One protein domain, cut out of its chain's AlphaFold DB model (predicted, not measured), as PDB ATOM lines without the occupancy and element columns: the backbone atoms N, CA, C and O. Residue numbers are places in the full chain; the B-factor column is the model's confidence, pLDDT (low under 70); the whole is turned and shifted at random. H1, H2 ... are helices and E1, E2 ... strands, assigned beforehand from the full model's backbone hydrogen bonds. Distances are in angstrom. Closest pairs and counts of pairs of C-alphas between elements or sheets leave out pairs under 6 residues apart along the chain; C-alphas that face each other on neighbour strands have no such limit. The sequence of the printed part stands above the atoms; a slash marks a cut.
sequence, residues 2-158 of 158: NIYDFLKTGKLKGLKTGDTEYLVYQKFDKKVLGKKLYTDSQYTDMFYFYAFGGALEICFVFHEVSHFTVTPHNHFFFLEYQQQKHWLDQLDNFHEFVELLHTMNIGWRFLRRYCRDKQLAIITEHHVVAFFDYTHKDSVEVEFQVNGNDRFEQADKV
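Overview. This is residues 2 to 158 of the 158 residues of an uncharacterized protein of Microscilla marina ATCC 23134 (UniProt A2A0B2). A strongly twisted wall of six strands, two three-stranded meanders joined side by side through E3 and E8, has H1, H2 and H4 spread over one face. The small hairpin of E4 and E5 lies off this sheet near H1 and H4, and residues 134 to 158 form a long tail with no named element. The printed part has 157 residues, in the order H1 H2 H3 E1 E2 E3 E4 E5 H4 E6 E7 E8, and is mixed, helices and strands, with under half of the residues in named elements. The sheet's order is E1 E2 E3 E8 E7 E6, mixed. The whole is compact, with a radius of gyration of the C-alphas of 16.1 A and spans of 43 by 37 by 30 A.

Arrangement. Start at H1, residues 4 to 9, which is on the sheet over E8, residues 128 to 133, at a height of 9.3 A; their closest C-alphas, Leu 7 and Val 128, are 6.1 A apart. H2, residues 21 to 27, on the same face, comes closest to E3, residues 64 to 70, at the C-alphas of Glu 21 and Glu 64, 6.4 A. H3, residues 30 to 33, only grazes the sheet with residues 32 to 33; its Leu 33 is 5.9 A, C-alpha to C-alpha, from Tyr 50 of edge strand E1, residues 47 to 52. E1, E2, residues 56 to 61, and E3 form a meander, each strand the antiparallel neighbour of the one before: look for N 50 and O 58 at 3.1 A, and N 59 and O 67 at 3.1 A. E3 and E8 are parallel, with N 129 and O 68 at 2.8 A. The hairpin of E4, residues 78 to 81, and E5, residues 84 to 87, has N 79 and O 86 at 2.9 A. H4, residues 94 to 103, on the same face as H1, runs along E7, residues 119 to 124, at a height of 10.4 A. E6, residues 108 to 110, E7 and E8 form the second meander, with N 109 and O 123 at 3.0 A, and N 122 and O 130 at 3.0 A. In H1, H2 and H4 every O i to N i+4 pair is within hydrogen-bond range; H3 is too short for one.

Along the chain. Find C-alpha 4 at (-0.629, -49.642, -28.911), where H1 begins. E3 runs 18.1 A and E1 17.0 A; E2, E7 and E8 each run 16.6 A. H4 runs 14.4 A from C-alpha 94 at (14.073, -51.735, -36.962). E8 ends at C-alpha 133, (19.796, -50.166, -30.471).

Size, cuts and confidence. The C-alphas farthest apart, Gln 42 and Val 158, are 50.1 A apart. The printed part has no cut; H1 to H2 and H3 to E1 are long links. In this model pLDDT is under 70 at residue 92 and residues 134 to 158.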
ATOM      1  N   ASN A   2       1.041 -53.754 -23.142       91.38
ATOM      2  CA  ASN A   2       0.588 -53.378 -24.482       91.38
ATOM      3  C   ASN A   2       0.709 -51.854 -24.624       91.38
ATOM      4  O   ASN A   2       0.164 -51.136 -23.783       91.38
ATOM      5  N   ILE A   3       1.439 -51.373 -25.630       91.56
ATOM      6  CA  ILE A   3       1.663 -49.934 -25.841       91.56
ATOM      7  C   ILE A   3       0.945 -49.357 -27.055       91.56
ATOM      8  O   ILE A   3       1.160 -48.189 -27.361       91.56
ATOM      9  N   TYR A   4       0.078 -50.118 -27.721       92.50
ATOM     10  CA  TYR A   4      -0.629 -49.642 -28.911       92.50
ATOM     11  C   TYR A   4      -1.345 -48.301 -28.676       92.50
ATOM     12  O   TYR A   4      -1.023 -47.306 -29.327       92.50
ATOM     13  N   ASP A   5      -2.243 -48.240 -27.685       92.00
ATOM     14  CA  ASP A   5      -2.991 -47.013 -27.374       92.00
ATOM     15  C   ASP A   5      -2.058 -45.864 -26.994       92.00
ATOM     16  O   ASP A   5      -2.314 -44.702 -27.307       92.00
ATOM     17  N   PHE A   6      -0.955 -46.186 -26.322       93.12
ATOM     18  CA  PHE A   6       0.020 -45.201 -25.899       93.12
ATOM     19  C   PHE A   6       0.755 -44.586 -27.095       93.12
ATOM     20  O   PHE A   6       0.784 -43.363 -27.212       93.12
ATOM     21  N   LEU A   7       1.258 -45.401 -28.025       91.75
ATOM     22  CA  LEU A   7       1.881 -44.913 -29.259       91.75
ATOM     23  C   LEU A   7       0.888 -44.119 -30.119       91.75
ATOM     24  O   LEU A   7       1.255 -43.092 -30.694       91.75
ATOM     25  N   LYS A   8      -0.376 -44.565 -30.161       90.88
ATOM     26  CA  LYS A   8      -1.443 -43.987 -30.986       90.88
ATOM     27  C   LYS A   8      -2.078 -42.724 -30.409       90.88
ATOM     28  O   LYS A   8      -2.733 -42.003 -31.148       90.88
ATOM     29  N   THR A   9      -1.933 -42.447 -29.114       91.94
ATOM     30  CA  THR A   9      -2.590 -41.289 -28.473       91.94
ATOM     31  C   THR A   9      -1.649 -40.398 -27.670       91.94
ATOM     32  O   THR A   9      -2.061 -39.319 -27.239       91.94
ATOM     33  N   GLY A  10      -0.417 -40.845 -27.420       91.44
ATOM     34  CA  GLY A  10       0.527 -40.187 -26.515       91.44
ATOM     35  C   GLY A  10       0.104 -40.245 -25.048       91.44
ATOM     36  O   GLY A  10       0.636 -39.493 -24.233       91.44
ATOM     37  N   LYS A  11      -0.881 -41.090 -24.699       93.19
ATOM     38  CA  LYS A  11      -1.414 -41.193 -23.337       93.19
ATOM     39  C   LYS A  11      -0.955 -42.464 -22.642       93.19
ATOM     40  O   LYS A  11      -1.374 -43.560 -23.001       93.19
ATOM     41  N   LEU A  12      -0.179 -42.320 -21.576       90.75
ATOM     42  CA  LEU A  12       0.238 -43.434 -20.732       90.75
ATOM     43  C   LEU A  12      -0.595 -43.459 -19.448       90.75
ATOM     44  O   LEU A  12      -0.436 -42.605 -18.580       90.75
ATOM     45  N   LYS A  13      -1.512 -44.427 -19.308       88.25
ATOM     46  CA  LYS A  13      -2.473 -44.471 -18.179       88.25
ATOM     47  C   LYS A  13      -3.238 -43.142 -17.987       88.25
ATOM     48  O   LYS A  13      -3.572 -42.745 -16.869       88.25
ATOM     49  N   GLY A  14      -3.504 -42.446 -19.095       89.06
ATOM     50  CA  GLY A  14      -4.172 -41.143 -19.128       89.06
ATOM     51  C   GLY A  14      -3.261 -39.926 -18.939       89.06
ATOM     52  O   GLY A  14      -3.754 -38.818 -19.118       89.06
ATOM     53  N   LEU A  15      -1.974 -40.116 -18.623       92.19
ATOM     54  CA  LEU A  15      -0.967 -39.052 -18.583       92.19
ATOM     55  C   LEU A  15      -0.541 -38.665 -20.002       92.19
ATOM     56  O   LEU A  15      -0.306 -39.559 -20.811       92.19
ATOM     57  N   LYS A  16      -0.397 -37.374 -20.294       93.56
ATOM     58  CA  LYS A  16       0.018 -36.840 -21.604       93.56
ATOM     59  C   LYS A  16       1.058 -35.726 -21.462       93.56
ATOM     60  O   LYS A  16       1.328 -35.243 -20.367       93.56
ATOM     61  N   THR A  17       1.603 -35.281 -22.590       92.56
ATOM     62  CA  THR A  17       2.450 -34.084 -22.651       92.56
ATOM     63  C   THR A  17       1.728 -32.847 -22.102       92.56
ATOM     64  O   THR A  17       0.534 -32.663 -22.360       92.56
ATOM     65  N   GLY A  18       2.455 -31.999 -21.375       93.50
ATOM     66  CA  GLY A  18       1.945 -30.816 -20.674       93.50
ATOM     67  C   GLY A  18       1.341 -31.109 -19.296       93.50
ATOM     68  O   GLY A  18       1.071 -30.182 -18.539       93.50
ATOM     69  N   ASP A  19       1.132 -32.379 -18.932       95.19
ATOM     70  CA  ASP A  19       0.708 -32.712 -17.573       95.19
ATOM     71  C   ASP A  19       1.847 -32.442 -16.578       95.19
ATOM     72  O   ASP A  19       3.026 -32.630 -16.876       95.19
ATOM     73  N   THR A  20       1.500 -32.018 -15.368       94.88
ATOM     74  CA  THR A  20       2.487 -31.695 -14.331       94.88
ATOM     75  C   THR A  20       2.987 -32.941 -13.606       94.88
ATOM     76  O   THR A  20       2.324 -33.982 -13.557       94.88
ATOM     77  N   GLU A  21       4.136 -32.822 -12.938       91.69
ATOM     78  CA  GLU A  21       4.680 -33.891 -12.087       91.69
ATOM     79  C   GLU A  21       3.684 -34.367 -11.010       91.69
ATOM     80  O   GLU A  21       3.627 -35.552 -10.676       91.69
ATOM     81  N   TYR A  22       2.838 -33.464 -10.509       91.81
ATOM     82  CA  TYR A  22       1.781 -33.807  -9.561       91.81
ATOM     83  C   TYR A  22       0.822 -34.877 -10.110       91.81
ATOM     84  O   TYR A  22       0.489 -35.826  -9.396       91.81
ATOM     85  N   LEU A  23       0.420 -34.771 -11.381       92.38
ATOM     86  CA  LEU A  23      -0.465 -35.749 -12.020       92.38
ATOM     87  C   LEU A  23       0.221 -37.108 -12.195       92.38
ATOM     88  O   LEU A  23      -0.433 -38.142 -12.063       92.38
ATOM     89  N   VAL A  24       1.539 -37.137 -12.402       89.81
ATOM     90  CA  VAL A  24       2.302 -38.394 -12.473       89.81
ATOM     91  C   VAL A  24       2.225 -39.158 -11.156       89.81
ATOM     92  O   VAL A  24       1.930 -40.354 -11.163       89.81
ATOM     93  N   TYR A  25       2.376 -38.473 -10.022       89.56
ATOM     94  CA  TYR A  25       2.239 -39.100  -8.704       89.56
ATOM     95  C   TYR A  25       0.823 -39.599  -8.389       89.56
ATOM     96  O   TYR A  25       0.667 -40.457  -7.526       89.56
ATOM     97  N   GLN A  26      -0.210 -39.095  -9.074       90.94
ATOM     98  CA  GLN A  26      -1.566 -39.639  -8.959       90.94
ATOM     99  C   GLN A  26      -1.767 -40.923  -9.780       90.94
ATOM    100  O   GLN A  26      -2.678 -41.697  -9.490       90.94
ATOM    101  N   LYS A  27      -0.962 -41.141 -10.830       88.75
ATOM    102  CA  LYS A  27      -1.099 -42.282 -11.755       88.75
ATOM    103  C   LYS A  27      -0.115 -43.415 -11.478       88.75
ATOM    104  O   LYS A  27      -0.383 -44.556 -11.861       88.75
ATOM    105  N   PHE A  28       1.011 -43.112 -10.838       87.06
ATOM    106  CA  PHE A  28       2.074 -44.068 -10.564       87.06
ATOM    107  C   PHE A  28       2.514 -44.004  -9.106       87.06
ATOM    108  O   PHE A  28       2.767 -42.933  -8.554       87.06
ATOM    109  N   ASP A  29       2.683 -45.179  -8.502       86.44
ATOM    110  CA  ASP A  29       3.258 -45.293  -7.170       86.44
ATOM    111  C   ASP A  29       4.695 -44.767  -7.147       86.44
ATOM    112  O   ASP A  29       5.521 -45.132  -7.987       86.44
ATOM    113  N   LYS A  30       5.038 -43.986  -6.116       83.56
ATOM    114  CA  LYS A  30       6.400 -43.452  -5.928       83.56
ATOM    115  C   LYS A  30       7.473 -44.543  -5.898       83.56
ATOM    116  O   LYS A  30       8.575 -44.328  -6.384       83.56
ATOM    117  N   LYS A  31       7.151 -45.723  -5.353       84.88
ATOM    118  CA  LYS A  31       8.071 -46.875  -5.348       84.88
ATOM    119  C   LYS A  31       8.371 -47.382  -6.759       84.88
ATOM    120  O   LYS A  31       9.470 -47.865  -6.991       84.88
ATOM    121  N   VAL A  32       7.402 -47.275  -7.667       82.75
ATOM    122  CA  VAL A  32       7.519 -47.739  -9.052       82.75
ATOM    123  C   VAL A  32       8.204 -46.675  -9.916       82.75
ATOM    124  O   VAL A  32       9.072 -47.023 -10.704       82.75
ATOM    125  N   LEU A  33       7.876 -45.390  -9.721       83.81
ATOM    126  CA  LEU A  33       8.575 -44.259 -10.354       83.81
ATOM    127  C   LEU A  33      10.065 -44.209  -9.990       83.81
ATOM    128  O   LEU A  33      10.885 -43.756 -10.784       83.81
ATOM    129  N   GLY A  34      10.411 -44.643  -8.776       86.56
ATOM    130  CA  GLY A  34      11.776 -44.600  -8.279       86.56
ATOM    131  C   GLY A  34      12.227 -43.176  -7.952       86.56
ATOM    132  O   GLY A  34      11.465 -42.358  -7.429       86.56
ATOM    133  N   LYS A  35      13.507 -42.895  -8.198       90.38
ATOM    134  CA  LYS A  35      14.104 -41.577  -7.959       90.38
ATOM    135  C   LYS A  35      14.056 -40.749  -9.236       90.38
ATOM    136  O   LYS A  35      14.205 -41.287 -10.327       90.38
ATOM    137  N   LYS A  36      13.910 -39.436  -9.067       92.38
ATOM    138  CA  LYS A  36      14.117 -38.468 -10.142       92.38
ATOM    139  C   LYS A  36      15.572 -38.548 -10.614       92.38
ATOM    140  O   LYS A  36      16.483 -38.547  -9.782       92.38
ATOM    141  N   LEU A  37      15.759 -38.645 -11.923       92.75
ATOM    142  CA  LEU A  37      17.051 -38.717 -12.591       92.75
ATOM    143  C   LEU A  37      17.279 -37.445 -13.402       92.75
ATOM    144  O   LEU A  37      16.333 -36.825 -13.885       92.75
ATOM    145  N   TYR A  38      18.545 -37.074 -13.551       91.56
ATOM    146  CA  TYR A  38      18.962 -35.858 -14.237       91.56
ATOM    147  C   TYR A  38      20.047 -36.215 -15.239       91.56
ATOM    148  O   TYR A  38      20.959 -36.976 -14.914       91.56
ATOM    149  N   THR A  39      19.952 -35.666 -16.447       83.69
ATOM    150  CA  THR A  39      21.006 -35.814 -17.462       83.69
ATOM    151  C   THR A  39      22.230 -34.971 -17.125       83.69
ATOM    152  O   THR A  39      23.346 -35.360 -17.445       83.69
ATOM    153  N   ASP A  40      22.015 -33.832 -16.468       82.00
ATOM    154  CA  ASP A  40      23.055 -32.926 -15.999       82.00
ATOM    155  C   ASP A  40      22.663 -32.395 -14.615       82.00
ATOM    156  O   ASP A  40      21.567 -31.860 -14.422       82.00
ATOM    157  N   SER A  41      23.557 -32.556 -13.639       80.69
ATOM    158  CA  SER A  41      23.340 -32.116 -12.259       80.69
ATOM    159  C   SER A  41      23.274 -30.593 -12.108       80.69
ATOM    160  O   SER A  41      22.853 -30.119 -11.056       80.69
ATOM    161  N   GLN A  42      23.657 -29.827 -13.133       83.31
ATOM    162  CA  GLN A  42      23.580 -28.365 -13.140       83.31
ATOM    163  C   GLN A  42      22.210 -27.831 -13.589       83.31
ATOM    164  O   GLN A  42      21.897 -26.674 -13.322       83.31
ATOM    165  N   TYR A  43      21.381 -28.657 -14.236       79.81
ATOM    166  CA  TYR A  43      20.106 -28.243 -14.843       79.81
ATOM    167  C   TYR A  43      18.910 -29.033 -14.299       79.81
ATOM    168  O   TYR A  43      17.969 -29.352 -15.030       79.81
ATOM    169  N   THR A  44      18.934 -29.329 -12.997       83.69
ATOM    170  CA  THR A  44      17.936 -30.177 -12.322       83.69
ATOM    171  C   THR A  44      16.511 -29.644 -12.409       83.69
ATOM    172  O   THR A  44      15.559 -30.423 -12.399       83.69
ATOM    173  N   ASP A  45      16.363 -28.328 -12.528       81.44
ATOM    174  CA  ASP A  45      15.059 -27.659 -12.571       81.44
ATOM    175  C   ASP A  45      14.529 -27.532 -14.009       81.44
ATOM    176  O   ASP A  45      13.348 -27.278 -14.238       81.44
ATOM    177  N   MET A  46      15.407 -27.737 -14.993       87.38
ATOM    178  CA  MET A  46      15.109 -27.574 -16.410       87.38
ATOM    179  C   MET A  46      14.730 -28.889 -17.075       87.38
ATOM    180  O   MET A  46      13.730 -28.921 -17.786       87.38
ATOM    181  N   PHE A  47      15.513 -29.951 -16.861       91.69
ATOM    182  CA  PHE A  47      15.267 -31.261 -17.458       91.69
ATOM    183  C   PHE A  47      15.562 -32.391 -16.477       91.69
ATOM    184  O   PHE A  47      16.642 -32.475 -15.891       91.69
ATOM    185  N   TYR A  48      14.599 -33.293 -16.332       93.88
ATOM    186  CA  TYR A  48      14.724 -34.488 -15.508       93.88
ATOM    187  C   TYR A  48      13.748 -35.561 -15.979       93.88
ATOM    188  O   TYR A  48      12.835 -35.290 -16.758       93.88
ATOM    189  N   PHE A  49      13.916 -36.787 -15.499       94.31
ATOM    190  CA  PHE A  49      13.055 -37.896 -15.891       94.31
ATOM    191  C   PHE A  49      12.901 -38.940 -14.785       94.31
ATOM    192  O   PHE A  49      13.683 -38.999 -13.833       94.31
ATOM    193  N   TYR A  50      11.869 -39.773 -14.914       93.56
ATOM    194  CA  TYR A  50      11.701 -40.997 -14.129       93.56
ATOM    195  C   TYR A  50      11.852 -42.202 -15.046       93.56
ATOM    196  O   TYR A  50      11.142 -42.271 -16.046       93.56
ATOM    197  N   ALA A  51      12.730 -43.145 -14.693       90.69
ATOM    198  CA  ALA A  51      12.989 -44.350 -15.477       90.69
ATOM    199  C   ALA A  51      12.373 -45.595 -14.820       90.69
ATOM    200  O   ALA A  51      12.806 -46.059 -13.764       90.69
ATOM    201  N   PHE A  52      11.380 -46.178 -15.480       86.06
ATOM    202  CA  PHE A  52      10.728 -47.419 -15.085       86.06
ATOM    203  C   PHE A  52      11.497 -48.610 -15.647       86.06
ATOM    204  O   PHE A  52      11.309 -49.006 -16.799       86.06
ATOM    205  N   GLY A  53      12.388 -49.174 -14.829       77.50
ATOM    206  CA  GLY A  53      13.167 -50.360 -15.200       77.50
ATOM    207  C   GLY A  53      14.047 -50.171 -16.442       77.50
ATOM    208  O   GLY A  53      14.387 -51.159 -17.083       77.50
ATOM    209  N   GLY A  54      14.361 -48.920 -16.806       79.88
ATOM    210  CA  GLY A  54      15.109 -48.554 -18.016       79.88
ATOM    211  C   GLY A  54      14.336 -48.694 -19.333       79.88
ATOM    212  O   GLY A  54      14.862 -48.327 -20.375       79.88
ATOM    213  N   ALA A  55      13.100 -49.203 -19.302       85.62
ATOM    214  CA  ALA A  55      12.298 -49.439 -20.501       85.62
ATOM    215  C   ALA A  55      11.384 -48.247 -20.832       85.62
ATOM    216  O   ALA A  55      11.200 -47.906 -21.994       85.62
ATOM    217  N   LEU A  56      10.804 -47.589 -19.824       89.88
ATOM    218  CA  LEU A  56       9.995 -46.378 -20.006       89.88
ATOM    219  C   LEU A  56      10.644 -45.216 -19.268       89.88
ATOM    220  O   LEU A  56      10.914 -45.335 -18.073       89.88
ATOM    221  N   GLU A  57      10.752 -44.065 -19.921       93.19
ATOM    222  CA  GLU A  57      11.081 -42.808 -19.254       93.19
ATOM    223  C   GLU A  57       9.956 -41.789 -19.429       93.19
ATOM    224  O   GLU A  57       9.373 -41.649 -20.506       93.19
ATOM    225  N   ILE A  58       9.636 -41.080 -18.347       93.88
ATOM    226  CA  ILE A  58       8.747 -39.915 -18.378       93.88
ATOM    227  C   ILE A  58       9.627 -38.681 -18.223       93.88
ATOM    228  O   ILE A  58      10.148 -38.437 -17.132       93.88
ATOM    229  N   CYS A  59       9.804 -37.938 -19.312       93.12
ATOM    230  CA  CYS A  59      10.722 -36.808 -19.389       93.12
ATOM    231  C   CYS A  59       9.995 -35.496 -19.108       93.12
ATOM    232  O   CYS A  59       8.904 -35.252 -19.628       93.12
ATOM    233  N   PHE A  60      10.628 -34.622 -18.334       93.88
ATOM    234  CA  PHE A  60      10.089 -33.333 -17.931       93.88
ATOM    235  C   PHE A  60      10.945 -32.190 -18.446       93.88
ATOM    236  O   PHE A  60      12.171 -32.259 -18.397       93.88
ATOM    237  N   VAL A  61      10.282 -31.122 -18.882       92.75
ATOM    238  CA  VAL A  61      10.894 -29.820 -19.147       92.75
ATOM    239  C   VAL A  61      10.110 -28.779 -18.358       92.75
ATOM    240  O   VAL A  61       8.888 -28.740 -18.463       92.75
ATOM    241  N   PHE A  62      10.788 -27.972 -17.536       92.38
ATOM    242  CA  PHE A  62      10.145 -26.967 -16.671       92.38
ATOM    243  C   PHE A  62       8.943 -27.514 -15.867       92.38
ATOM    244  O   PHE A  62       7.897 -26.880 -15.773       92.38
ATOM    245  N   HIS A  63       9.098 -28.707 -15.277       91.38
ATOM    246  CA  HIS A  63       8.090 -29.406 -14.457       91.38
ATOM    247  C   HIS A  63       6.836 -29.934 -15.173       91.38
ATOM    248  O   HIS A  63       5.942 -30.486 -14.517       91.38
ATOM    249  N   GLU A  64       6.797 -29.866 -16.501       94.75
ATOM    250  CA  GLU A  64       5.746 -30.462 -17.327       94.75
ATOM    251  C   GLU A  64       6.282 -31.651 -18.120       94.75
ATOM    252  O   GLU A  64       7.436 -31.658 -18.555       94.75
ATOM    253  N   VAL A  65       5.442 -32.669 -18.320       94.31
ATOM    254  CA  VAL A  65       5.769 -33.816 -19.169       94.31
ATOM    255  C   VAL A  65       6.033 -33.306 -20.582       94.31
ATOM    256  O   VAL A  65       5.134 -32.813 -21.260       94.31
ATOM    257  N   SER A  66       7.269 -33.444 -21.043       92.50
ATOM    258  CA  SER A  66       7.684 -33.016 -22.377       92.50
ATOM    259  C   SER A  66       7.411 -34.102 -23.410       92.50
ATOM    260  O   SER A  66       6.846 -33.834 -24.468       92.50
ATOM    261  N   HIS A  67       7.836 -35.321 -23.105       91.38
ATOM    262  CA  HIS A  67       7.720 -36.484 -23.971       91.38
ATOM    263  C   HIS A  67       7.903 -37.747 -23.136       91.38
ATOM    264  O   HIS A  67       8.254 -37.702 -21.952       91.38
ATOM    265  N   PHE A  68       7.686 -38.878 -23.786       93.06
ATOM    266  CA  PHE A  68       7.967 -40.178 -23.214       93.06
ATOM    267  C   PHE A  68       9.008 -40.896 -24.044       93.06
ATOM    268  O   PHE A  68       8.986 -40.788 -25.269       93.06
ATOM    269  N   THR A  69       9.847 -41.669 -23.377       91.19
ATOM    270  CA  THR A  69      10.829 -42.528 -24.023       91.19
ATOM    271  C   THR A  69      10.454 -43.986 -23.825       91.19
ATOM    272  O   THR A  69      10.130 -44.399 -22.713       91.19
ATOM    273  N   VAL A  70      10.520 -44.770 -24.894       89.25
ATOM    274  CA  VAL A  70      10.345 -46.219 -24.895       89.25
ATOM    275  C   VAL A  70      11.617 -46.869 -25.424       89.25
ATOM    276  O   VAL A  70      12.028 -46.609 -26.552       89.25
ATOM    277  N   THR A  71      12.193 -47.755 -24.621       86.56
ATOM    278  CA  THR A  71      13.333 -48.593 -24.987       86.56
ATOM    279  C   THR A  71      12.885 -50.061 -24.979       86.56
ATOM    280  O   THR A  71      12.443 -50.558 -23.935       86.56
ATOM    281  N   PRO A  72      12.946 -50.772 -26.119       80.50
ATOM    282  CA  PRO A  72      12.672 -52.199 -26.221       80.50
ATOM    283  C   PRO A  72      13.666 -52.997 -25.379       80.50
ATOM    284  O   PRO A  72      14.830 -53.144 -25.736       80.50
ATOM    285  N   HIS A  73      13.229 -53.488 -24.224       78.75
ATOM    286  CA  HIS A  73      14.093 -54.261 -23.338       78.75
ATOM    287  C   HIS A  73      13.277 -55.204 -22.444       78.75
ATOM    288  O   HIS A  73      12.182 -54.841 -22.001       78.75
ATOM    289  N   ASN A  74      13.832 -56.386 -22.141       76.19
ATOM    290  CA  ASN A  74      13.338 -57.351 -21.144       76.19
ATOM    291  C   ASN A  74      11.836 -57.682 -21.229       76.19
ATOM    292  O   ASN A  74      11.151 -57.693 -20.201       76.19
ATOM    293  N   HIS A  75      11.298 -57.891 -22.432       83.38
ATOM    294  CA  HIS A  75       9.876 -58.155 -22.670       83.38
ATOM    295  C   HIS A  75       8.965 -57.158 -21.941       83.38
ATOM    296  O   HIS A  75       7.909 -57.512 -21.413       83.38
ATOM    297  N   PHE A  76       9.373 -55.890 -21.833       85.56
ATOM    298  CA  PHE A  76       8.589 -54.913 -21.083       85.56
ATOM    299  C   PHE A  76       7.414 -54.385 -21.908       85.56
ATOM    300  O   PHE A  76       6.326 -54.171 -21.365       85.56
ATOM    301  N   PHE A  77       7.578 -54.232 -23.224       89.44
ATOM    302  CA  PHE A  77       6.533 -53.755 -24.130       89.44
ATOM    303  C   PHE A  77       6.209 -54.758 -25.222       89.44
ATOM    304  O   PHE A  77       7.088 -55.432 -25.750       89.44
ATOM    305  N   PHE A  78       4.935 -54.794 -25.592       91.56
ATOM    306  CA  PHE A  78       4.477 -55.483 -26.785       91.56
ATOM    307  C   PHE A  78       3.433 -54.644 -27.512       91.56
ATOM    308  O   PHE A  78       2.776 -53.786 -26.915       91.56
ATOM    309  N   LEU A  79       3.267 -54.934 -28.793       90.81
ATOM    310  CA  LEU A  79       2.109 -54.545 -29.580       90.81
ATOM    311  C   LEU A  79       1.248 -55.784 -29.795       90.81
ATOM    312  O   LEU A  79       1.762 -56.862 -30.086       90.81
ATOM    313  N   GLU A  80      -0.057 -55.650 -29.594       89.62
ATOM    314  CA  GLU A  80      -1.001 -56.733 -29.864       89.62
ATOM    315  C   GLU A  80      -1.745 -56.436 -31.158       89.62
ATOM    316  O   GLU A  80      -2.478 -55.450 -31.244       89.62
ATOM    317  N   TYR A  81      -1.540 -57.282 -32.162       82.62
ATOM    318  CA  TYR A  81      -2.178 -57.180 -33.466       82.62
ATOM    319  C   TYR A  81      -2.659 -58.567 -33.891       82.62
ATOM    320  O   TYR A  81      -1.968 -59.554 -33.669       82.62
ATOM    321  N   GLN A  82      -3.875 -58.667 -34.438       84.19
ATOM    322  CA  GLN A  82      -4.471 -59.944 -34.877       84.19
ATOM    323  C   GLN A  82      -4.370 -61.089 -33.841       84.19
ATOM    324  O   GLN A  82      -4.120 -62.237 -34.192       84.19
ATOM    325  N   GLN A  83      -4.582 -60.783 -32.553       84.69
ATOM    326  CA  GLN A  83      -4.488 -61.742 -31.435       84.69
ATOM    327  C   GLN A  83      -3.079 -62.325 -31.197       84.69
ATOM    328  O   GLN A  83      -2.927 -63.286 -30.442       84.69
ATOM    329  N   GLN A  84      -2.041 -61.734 -31.792       88.44
ATOM    330  CA  GLN A  84      -0.641 -62.063 -31.539       88.44
ATOM    331  C   GLN A  84       0.063 -60.922 -30.804       88.44
ATOM    332  O   GLN A  84      -0.197 -59.742 -31.040       88.44
ATOM    333  N   LYS A  85       0.958 -61.288 -29.881       92.69
ATOM    334  CA  LYS A  85       1.802 -60.338 -29.150       92.69
ATOM    335  C   LYS A  85       3.161 -60.259 -29.821       92.69
ATOM    336  O   LYS A  85       3.902 -61.238 -29.819       92.69
ATOM    337  N   HIS A  86       3.490 -59.078 -30.314       90.62
ATOM    338  CA  HIS A  86       4.791 -58.742 -30.871       90.62
ATOM    339  C   HIS A  86       5.577 -57.994 -29.797       90.62
ATOM    340  O   HIS A  86       5.325 -56.814 -29.539       90.62
ATOM    341  N   TRP A  87       6.460 -58.700 -29.095       90.12
ATOM    342  CA  TRP A  87       7.320 -58.092 -28.081       90.12
ATOM    343  C   TRP A  87       8.406 -57.266 -28.755       90.12
ATOM    344  O   TRP A  87       9.061 -57.743 -29.676       90.12
ATOM    345  N   LEU A  88       8.588 -56.023 -28.308       86.69
ATOM    346  CA  LEU A  88       9.469 -55.093 -29.017       86.69
ATOM    347  C   LEU A  88      10.947 -55.487 -28.949       86.69
ATOM    348  O   LEU A  88      11.699 -55.165 -29.856       86.69
ATOM    349  N   ASP A  89      11.362 -56.167 -27.885       83.62
ATOM    350  CA  ASP A  89      12.732 -56.652 -27.699       83.62
ATOM    351  C   ASP A  89      13.027 -57.953 -28.464       83.62
ATOM    352  O   ASP A  89      14.154 -58.439 -28.433       83.62
ATOM    353  N   GLN A  90      12.019 -58.524 -29.127       84.88
ATOM    354  CA  GLN A  90      12.147 -59.701 -29.989       84.88
ATOM    355  C   GLN A  90      12.092 -59.359 -31.477       84.88
ATOM    356  O   GLN A  90      12.130 -60.275 -32.291       84.88
ATOM    357  N   LEU A  91      11.939 -58.082 -31.828       78.75
ATOM    358  CA  LEU A  91      11.974 -57.658 -33.221       78.75
ATOM    359  C   LEU A  91      13.410 -57.771 -33.718       78.75
ATOM    360  O   LEU A  91      14.326 -57.246 -33.082       78.75
ATOM    361  N   ASP A  92      13.592 -58.471 -34.834       68.81
ATOM    362  CA  ASP A  92      14.920 -58.828 -35.327       68.81
ATOM    363  C   ASP A  92      15.655 -57.601 -35.872       68.81
ATOM    364  O   ASP A  92      16.879 -57.578 -35.876       68.81
ATOM    365  N   ASN A  93      14.925 -56.573 -36.317       74.06
ATOM    366  CA  ASN A  93      15.486 -55.305 -36.774       74.06
ATOM    367  C   ASN A  93      14.447 -54.165 -36.726       74.06
ATOM    368  O   ASN A  93      13.246 -54.362 -36.535       74.06
ATOM    369  N   PHE A  94      14.916 -52.935 -36.951       78.75
ATOM    370  CA  PHE A  94      14.073 -51.735 -36.962       78.75
ATOM    371  C   PHE A  94      12.988 -51.740 -38.058       78.75
ATOM    372  O   PHE A  94      11.923 -51.154 -37.860       78.75
ATOM    373  N   HIS A  95      13.226 -52.397 -39.199       80.38
ATOM    374  CA  HIS A  95      12.247 -52.442 -40.287       80.38
ATOM    375  C   HIS A  95      10.975 -53.187 -39.862       80.38
ATOM    376  O   HIS A  95       9.878 -52.689 -40.105       80.38
ATOM    377  N   GLU A  96      11.095 -54.294 -39.125       81.94
ATOM    378  CA  GLU A  96       9.931 -55.008 -38.575       81.94
ATOM    379  C   GLU A  96       9.095 -54.133 -37.637       81.94
ATOM    380  O   GLU A  96       7.863 -54.175 -37.663       81.94
ATOM    381  N   PHE A  97       9.748 -53.300 -36.824       85.19
ATOM    382  CA  PHE A  97       9.037 -52.368 -35.956       85.19
ATOM    383  C   PHE A  97       8.252 -51.328 -36.756       85.19
ATOM    384  O   PHE A  97       7.082 -51.084 -36.465       85.19
ATOM    385  N   VAL A  98       8.870 -50.739 -37.780       85.12
ATOM    386  CA  VAL A  98       8.217 -49.770 -38.667       85.12
ATOM    387  C   VAL A  98       7.023 -50.388 -39.398       85.12
ATOM    388  O   VAL A  98       5.955 -49.777 -39.432       85.12
ATOM    389  N   GLU A  99       7.154 -51.612 -39.907       85.19
ATOM    390  CA  GLU A  99       6.051 -52.326 -40.564       85.19
ATOM    391  C   GLU A  99       4.882 -52.600 -39.607       85.19
ATOM    392  O   GLU A  99       3.713 -52.462 -39.986       85.19
ATOM    393  N   LEU A 100       5.166 -52.906 -38.336       87.81
ATOM    394  CA  LEU A 100       4.129 -52.996 -37.304       87.81
ATOM    395  C   LEU A 100       3.432 -51.647 -37.090       87.81
ATOM    396  O   LEU A 100       2.203 -51.607 -37.024       87.81
ATOM    397  N   LEU A 101       4.176 -50.538 -37.023       89.12
ATOM    398  CA  LEU A 101       3.581 -49.202 -36.905       89.12
ATOM    399  C   LEU A 101       2.703 -48.862 -38.114       89.12
ATOM    400  O   LEU A 101       1.589 -48.368 -37.925       89.12
ATOM    401  N   HIS A 102       3.152 -49.175 -39.332       87.38
ATOM    402  CA  HIS A 102       2.376 -48.991 -40.561       87.38
ATOM    403  C   HIS A 102       1.083 -49.802 -40.542       87.38
ATOM    404  O   HIS A 102      -0.001 -49.251 -40.735       87.38
ATOM    405  N   THR A 103       1.181 -51.089 -40.214       88.62
ATOM    406  CA  THR A 103       0.036 -52.001 -40.109       88.62
ATOM    407  C   THR A 103      -0.985 -51.520 -39.073       88.62
ATOM    408  O   THR A 103      -2.196 -51.649 -39.257       88.62
ATOM    409  N   MET A 104      -0.503 -50.918 -37.985       88.62
ATOM    410  CA  MET A 104      -1.320 -50.344 -36.914       88.62
ATOM    411  C   MET A 104      -1.740 -48.888 -37.172       88.62
ATOM    412  O   MET A 104      -2.381 -48.271 -36.316       88.62
ATOM    413  N   ASN A 105      -1.414 -48.336 -38.345       89.12
ATOM    414  CA  ASN A 105      -1.695 -46.960 -38.746       89.12
ATOM    415  C   ASN A 105      -1.181 -45.927 -37.724       89.12
ATOM    416  O   ASN A 105      -1.898 -45.001 -37.344       89.12
ATOM    417  N   ILE A 106       0.031 -46.100 -37.207       89.12
ATOM    418  CA  ILE A 106       0.686 -45.158 -36.294       89.12
ATOM    419  C   ILE A 106       1.687 -44.338 -37.107       89.12
ATOM    420  O   ILE A 106       2.675 -44.884 -37.586       89.12
ATOM    421  N   GLY A 107       1.441 -43.033 -37.248       86.75
ATOM    422  CA  GLY A 107       2.377 -42.129 -37.913       86.75
ATOM    423  C   GLY A 107       3.629 -41.902 -37.068       86.75
ATOM    424  O   GLY A 107       3.548 -41.679 -35.852       86.75
ATOM    425  N   TRP A 108       4.791 -41.947 -37.713       88.56
ATOM    426  CA  TRP A 108       6.089 -41.793 -37.063       88.56
ATOM    427  C   TRP A 108       7.073 -41.035 -37.960       88.56
ATOM    428  O   TRP A 108       6.842 -40.841 -39.149       88.56
ATOM    429  N   ARG A 109       8.153 -40.518 -37.377       85.38
ATOM    430  CA  ARG A 109       9.281 -39.947 -38.126       85.38
ATOM    431  C   ARG A 109      10.576 -40.148 -37.370       85.38
ATOM    432  O   ARG A 109      10.573 -40.234 -36.141       85.38
ATOM    433  N   PHE A 110      11.690 -40.120 -38.082       83.56
ATOM    434  CA  PHE A 110      13.000 -40.117 -37.446       83.56
ATOM    435  C   PHE A 110      13.254 -38.850 -36.635       83.56
ATOM    436  O   PHE A 110      13.023 -37.724 -37.081       83.56
ATOM    437  N   LEU A 111      13.852 -39.036 -35.464       82.56
ATOM    438  CA  LEU A 111      14.352 -37.970 -34.615       82.56
ATOM    439  C   LEU A 111      15.876 -37.884 -34.754       82.56
ATOM    440  O   LEU A 111      16.616 -38.121 -33.804       82.56
ATOM    441  N   ARG A 112      16.341 -37.515 -35.959       74.88
ATOM    442  CA  ARG A 112      17.753 -37.570 -36.408       74.88
ATOM    443  C   ARG A 112      18.805 -37.179 -35.382       74.88
ATOM    444  O   ARG A 112      19.848 -37.806 -35.314       74.88
ATOM    445  N   ARG A 113      18.555 -36.119 -34.609       77.62
ATOM    446  CA  ARG A 113      19.503 -35.611 -33.602       77.62
ATOM    447  C   ARG A 113      19.875 -36.648 -32.532       77.62
ATOM    448  O   ARG A 113      20.919 -36.495 -31.900       77.62
ATOM    449  N   TYR A 114      19.040 -37.672 -32.353       75.06
ATOM    450  CA  TYR A 114      19.274 -38.799 -31.457       75.06
ATOM    451  C   TYR A 114      19.537 -40.122 -32.192       75.06
ATOM    452  O   TYR A 114      19.701 -41.143 -31.538       75.06
ATOM    453  N   CYS A 115      19.617 -40.119 -33.525       75.06
ATOM    454  CA  CYS A 115      20.132 -41.265 -34.265       75.06
ATOM    455  C   CYS A 115      21.662 -41.156 -34.311       75.06
ATOM    456  O   CYS A 115      22.192 -40.227 -34.925       75.06
ATOM    457  N   ARG A 116      22.379 -42.057 -33.634       70.94
ATOM    458  CA  ARG A 116      23.851 -42.066 -33.577       70.94
ATOM    459  C   ARG A 116      24.373 -43.489 -33.561       70.94
ATOM    460  O   ARG A 116      23.865 -44.308 -32.806       70.94
ATOM    461  N   ASP A 117      25.422 -43.746 -34.336       72.44
ATOM    462  CA  ASP A 117      26.090 -45.044 -34.456       72.44
ATOM    463  C   ASP A 117      25.107 -46.198 -34.713       72.44
ATOM    464  O   ASP A 117      24.727 -46.450 -35.852       72.44
ATOM    465  N   LYS A 118      24.692 -46.886 -33.646       72.06
ATOM    466  CA  LYS A 118      23.790 -48.043 -33.664       72.06
ATOM    467  C   LYS A 118      22.431 -47.769 -33.036       72.06
ATOM    468  O   LYS A 118      21.646 -48.692 -32.897       72.06
ATOM    469  N   GLN A 119      22.162 -46.535 -32.642       78.69
ATOM    470  CA  GLN A 119      20.894 -46.139 -32.064       78.69
ATOM    471  C   GLN A 119      20.072 -45.389 -33.103       78.69
ATOM    472  O   GLN A 119      20.526 -44.389 -33.667       78.69
ATOM    473  N   LEU A 120      18.843 -45.840 -33.317       83.25
ATOM    474  CA  LEU A 120      17.810 -45.078 -33.996       83.25
ATOM    475  C   LEU A 120      16.808 -44.546 -32.995       83.25
ATOM    476  O   LEU A 120      16.458 -45.209 -32.023       83.25
ATOM    477  N   ALA A 121      16.306 -43.356 -33.287       86.25
ATOM    478  CA  ALA A 121      15.222 -42.747 -32.551       86.25
ATOM    479  C   ALA A 121      14.120 -42.360 -33.528       86.25
ATOM    480  O   ALA A 121      14.363 -41.640 -34.503       86.25
ATOM    481  N   ILE A 122      12.899 -42.784 -33.235       88.25
ATOM    482  CA  ILE A 122      11.704 -42.255 -33.883       88.25
ATOM    483  C   ILE A 122      10.861 -41.496 -32.877       88.25
ATOM    484  O   ILE A 122      10.976 -41.697 -31.670       88.25
ATOM    485  N   ILE A 123       9.982 -40.644 -33.382       89.69
ATOM    486  CA  ILE A 123       8.920 -40.026 -32.605       89.69
ATOM    487  C   ILE A 123       7.585 -40.263 -33.309       89.69
ATOM    488  O   ILE A 123       7.490 -40.106 -34.528       89.69
ATOM    489  N   THR A 124       6.559 -40.650 -32.555       90.50
ATOM    490  CA  THR A 124       5.192 -40.756 -33.079       90.50
ATOM    491  C   THR A 124       4.539 -39.379 -33.205       90.50
ATOM    492  O   THR A 124       4.985 -38.404 -32.592       90.50
ATOM    493  N   GLU A 125       3.432 -39.289 -33.947       86.38
ATOM    494  CA  GLU A 125       2.590 -38.076 -34.049       86.38
ATOM    495  C   GLU A 125       2.158 -37.508 -32.685       86.38
ATOM    496  O   GLU A 125       1.834 -36.325 -32.557       86.38
ATOM    497  N   HIS A 126       2.192 -38.338 -31.641       87.31
ATOM    498  CA  HIS A 126       1.772 -37.995 -30.289       87.31
ATOM    499  C   HIS A 126       2.927 -37.956 -29.277       87.31
ATOM    500  O   HIS A 126       2.711 -38.172 -28.088       87.31
ATOM    501  N   HIS A 127       4.135 -37.621 -29.737       84.75
ATOM    502  CA  HIS A 127       5.300 -37.317 -28.892       84.75
ATOM    503  C   HIS A 127       5.803 -38.480 -28.023       84.75
ATOM    504  O   HIS A 127       6.402 -38.263 -26.965       84.75
ATOM    505  N   VAL A 128       5.601 -39.718 -28.476       89.69
ATOM    506  CA  VAL A 128       6.285 -40.877 -27.895       89.69
ATOM    507  C   VAL A 128       7.553 -41.129 -28.693       89.69
ATOM    508  O   VAL A 128       7.489 -41.376 -29.895       89.69
ATOM    509  N   VAL A 129       8.699 -41.029 -28.028       90.69
ATOM    510  CA  VAL A 129      10.010 -41.340 -28.591       90.69
ATOM    511  C   VAL A 129      10.294 -42.815 -28.351       90.69
ATOM    512  O   VAL A 129      10.161 -43.288 -27.225       90.69
ATOM    513  N   ALA A 130      10.683 -43.541 -29.393       87.88
ATOM    514  CA  ALA A 130      11.132 -44.922 -29.270       87.88
ATOM    515  C   ALA A 130      12.578 -45.035 -29.752       87.88
ATOM    516  O   ALA A 130      12.890 -44.586 -30.859       87.88
ATOM    517  N   PHE A 131      13.436 -45.617 -28.916       85.94
ATOM    518  CA  PHE A 131      14.834 -45.890 -29.242       85.94
ATOM    519  C   PHE A 131      15.020 -47.347 -29.627       85.94
ATOM    520  O   PHE A 131      14.441 -48.223 -29.000       85.94
ATOM    521  N   PHE A 132      15.847 -47.606 -30.630       79.75
ATOM    522  CA  PHE A 132      16.233 -48.945 -31.055       79.75
ATOM    523  C   PHE A 132      17.747 -49.004 -31.161       79.75
ATOM    524  O   PHE A 132      18.328 -48.244 -31.932       79.75
ATOM    525  N   ASP A 133      18.363 -49.903 -30.400       75.62
ATOM    526  CA  ASP A 133      19.796 -50.166 -30.471       75.62
ATOM    527  C   ASP A 133      20.041 -51.422 -31.321       75.62
ATOM    528  O   ASP A 133      19.594 -52.514 -30.973       75.62
ATOM    529  N   TYR A 134      20.773 -51.284 -32.424       64.75
ATOM    530  CA  TYR A 134      21.204 -52.404 -33.255       64.75
ATOM    531  C   TYR A 134      22.279 -53.226 -32.548       64.75
ATOM    532  O   TYR A 134      23.287 -52.696 -32.058       64.75
ATOM    533  N   THR A 135      22.120 -54.548 -32.557       54.78
ATOM    534  CA  THR A 135      23.184 -55.458 -32.113       54.78
ATOM    535  C   THR A 135      23.955 -55.966 -33.331       54.78
ATOM    536  O   THR A 135      23.465 -55.959 -34.448       54.78
ATOM    537  N   HIS A 136      25.205 -56.404 -33.152       42.34
ATOM    538  CA  HIS A 136      26.124 -56.790 -34.241       42.34
ATOM    539  C   HIS A 136      25.634 -57.900 -35.208       42.34
ATOM    540  O   HIS A 136      26.386 -58.279 -36.104       42.34
ATOM    541  N   LYS A 137      24.428 -58.451 -35.019       45.97
ATOM    542  CA  LYS A 137      23.789 -59.408 -35.934       45.97
ATOM    543  C   LYS A 137      22.995 -58.739 -37.058       45.97
ATOM    544  O   LYS A 137      22.694 -59.419 -38.035       45.97
ATOM    545  N   ASP A 138      22.734 -57.441 -36.947       48.09
ATOM    546  CA  ASP A 138      22.158 -56.628 -38.011       48.09
ATOM    547  C   ASP A 138      23.241 -56.363 -39.060       48.09
ATOM    548  O   ASP A 138      24.046 -55.434 -38.955       48.09
ATOM    549  N   SER A 139      23.342 -57.253 -40.044       41.16
ATOM    550  CA  SER A 139      24.022 -56.910 -41.285       41.16
ATOM    551  C   SER A 139      23.155 -55.920 -42.064       41.16
ATOM    552  O   SER A 139      21.931 -55.937 -41.955       41.16
ATOM    553  N   VAL A 140      23.815 -55.134 -42.918       42.50
ATOM    554  CA  VAL A 140      23.240 -54.206 -43.906       42.50
ATOM    555  C   VAL A 140      22.987 -52.823 -43.289       42.50
ATOM    556  O   VAL A 140      22.089 -52.616 -42.485       42.50
ATOM    557  N   GLU A 141      23.818 -51.811 -43.553       38.81
ATOM    558  CA  GLU A 141      23.788 -51.036 -44.815       38.81
ATOM    559  C   GLU A 141      22.367 -50.729 -45.316       38.81
ATOM    560  O   GLU A 141      22.145 -50.495 -46.500       38.81
ATOM    561  N   VAL A 142      21.371 -50.679 -44.429       43.88
ATOM    562  CA  VAL A 142      20.199 -49.865 -44.704       43.88
ATOM    563  C   VAL A 142      20.664 -48.445 -44.427       43.88
ATOM    564  O   VAL A 142      20.577 -47.942 -43.306       43.88
ATOM    565  N   GLU A 143      21.241 -47.812 -45.450       41.94
ATOM    566  CA  GLU A 143      21.215 -46.361 -45.550       41.94
ATOM    567  C   GLU A 143      19.737 -45.975 -45.487       41.94
ATOM    568  O   GLU A 143      19.052 -45.856 -46.502       41.94
ATOM    569  N   PHE A 144      19.210 -45.806 -44.273       45.44
ATOM    570  CA  PHE A 144      18.024 -45.007 -44.078       45.44
ATOM    571  C   PHE A 144      18.458 -43.628 -44.547       45.44
ATOM    572  O   PHE A 144      19.066 -42.860 -43.796       45.44
ATOM    573  N   GLN A 145      18.208 -43.332 -45.825       41.78
ATOM    574  CA  GLN A 145      18.129 -41.971 -46.304       41.78
ATOM    575  C   GLN A 145      16.982 -41.370 -45.521       41.78
ATOM    576  O   GLN A 145      15.833 -41.371 -45.956       41.78
ATOM    577  N   VAL A 146      17.292 -40.921 -44.305       46.22
ATOM    578  CA  VAL A 146      16.356 -40.160 -43.518       46.22
ATOM    579  C   VAL A 146      16.012 -39.019 -44.452       46.22
ATOM    580  O   VAL A 146      16.901 -38.274 -44.882       46.22
ATOM    581  N   ASN A 147      14.761 -38.941 -44.881       43.09
ATOM    582  CA  ASN A 147      14.344 -37.874 -45.763       43.09
ATOM    583  C   ASN A 147      14.227 -36.613 -44.902       43.09
ATOM    584  O   ASN A 147      13.887 -36.676 -43.720       43.09
ATOM    585  N   GLY A 148      14.661 -35.461 -45.416       40.16
ATOM    586  CA  GLY A 148      14.749 -34.197 -44.653       40.16
ATOM    587  C   GLY A 148      13.401 -33.599 -44.277       40.16
ATOM    588  O   GLY A 148      13.347 -32.520 -43.701       40.16
ATOM    589  N   ASN A 149      12.319 -34.275 -44.639       48.28
ATOM    590  CA  ASN A 149      10.989 -33.738 -44.514       48.28
ATOM    591  C   ASN A 149      10.498 -33.953 -43.084       48.28
ATOM    592  O   ASN A 149      10.388 -35.081 -42.620       48.28
ATOM    593  N   ASP A 150      10.119 -32.868 -42.409       50.38
ATOM    594  CA  ASP A 150       9.425 -32.869 -41.110       50.38
ATOM    595  C   ASP A 150       8.017 -33.505 -41.158       50.38
ATOM    596  O   ASP A 150       7.205 -33.321 -40.251       50.38
ATOM    597  N   ARG A 151       7.695 -34.240 -42.224       53.12
ATOM    598  CA  ARG A 151       6.422 -34.935 -42.376       53.12
ATOM    599  C   ARG A 151       6.532 -36.291 -41.693       53.12
ATOM    600  O   ARG A 151       7.532 -36.983 -41.856       53.12
ATOM    601  N   PHE A 152       5.509 -36.647 -40.924       55.44
ATOM    602  CA  PHE A 152       5.356 -38.015 -40.452       55.44
ATOM    603  C   PHE A 152       5.210 -38.931 -41.665       55.44
ATOM    604  O   PHE A 152       4.441 -38.626 -42.582       55.44
ATOM    605  N   GLU A 153       5.976 -40.015 -41.675       63.88
ATOM    606  CA  GLU A 153       5.764 -41.123 -42.588       63.88
ATOM    607  C   GLU A 153       4.443 -41.764 -42.147       63.88
ATOM    608  O   GLU A 153       4.339 -42.410 -41.101       63.88
ATOM    609  N   GLN A 154       3.375 -41.430 -42.871       51.12
ATOM    610  CA  GLN A 154       2.115 -42.151 -42.781       51.12
ATOM    611  C   GLN A 154       2.179 -43.280 -43.796       51.12
ATOM    612  O   GLN A 154       2.628 -43.066 -44.922       51.12
ATOM    613  N   ALA A 155       1.713 -44.466 -43.403       43.47
ATOM    614  CA  ALA A 155       1.452 -45.526 -44.358       43.47
ATOM    615  C   ALA A 155       0.483 -44.969 -45.407       43.47
ATOM    616  O   ALA A 155      -0.652 -44.602 -45.077       43.47
ATOM    617  N   ASP A 156       0.944 -44.860 -46.652       33.81
ATOM    618  CA  ASP A 156       0.044 -44.633 -47.768       33.81
ATOM    619  C   ASP A 156      -1.041 -45.708 -47.688       33.81
ATOM    620  O   ASP A 156      -0.756 -46.897 -47.529       33.81
ATOM    621  N   LYS A 157      -2.305 -45.276 -47.719       31.91
ATOM    622  CA  LYS A 157      -3.432 -46.201 -47.829       31.91
ATOM    623  C   LYS A 157      -3.249 -46.970 -49.134       31.91
ATOM    624  O   LYS A 157      -3.483 -46.398 -50.197       31.91
ATOM    625  N   VAL A 158      -2.820 -48.225 -49.038       33.06
ATOM    626  CA  VAL A 158      -2.986 -49.196 -50.126       33.06
ATOM    627  C   VAL A 158      -4.472 -49.496 -50.273       33.06
ATOM    628  O   VAL A 158      -5.133 -49.719 -49.232       33.06
TER     629      VAL A 158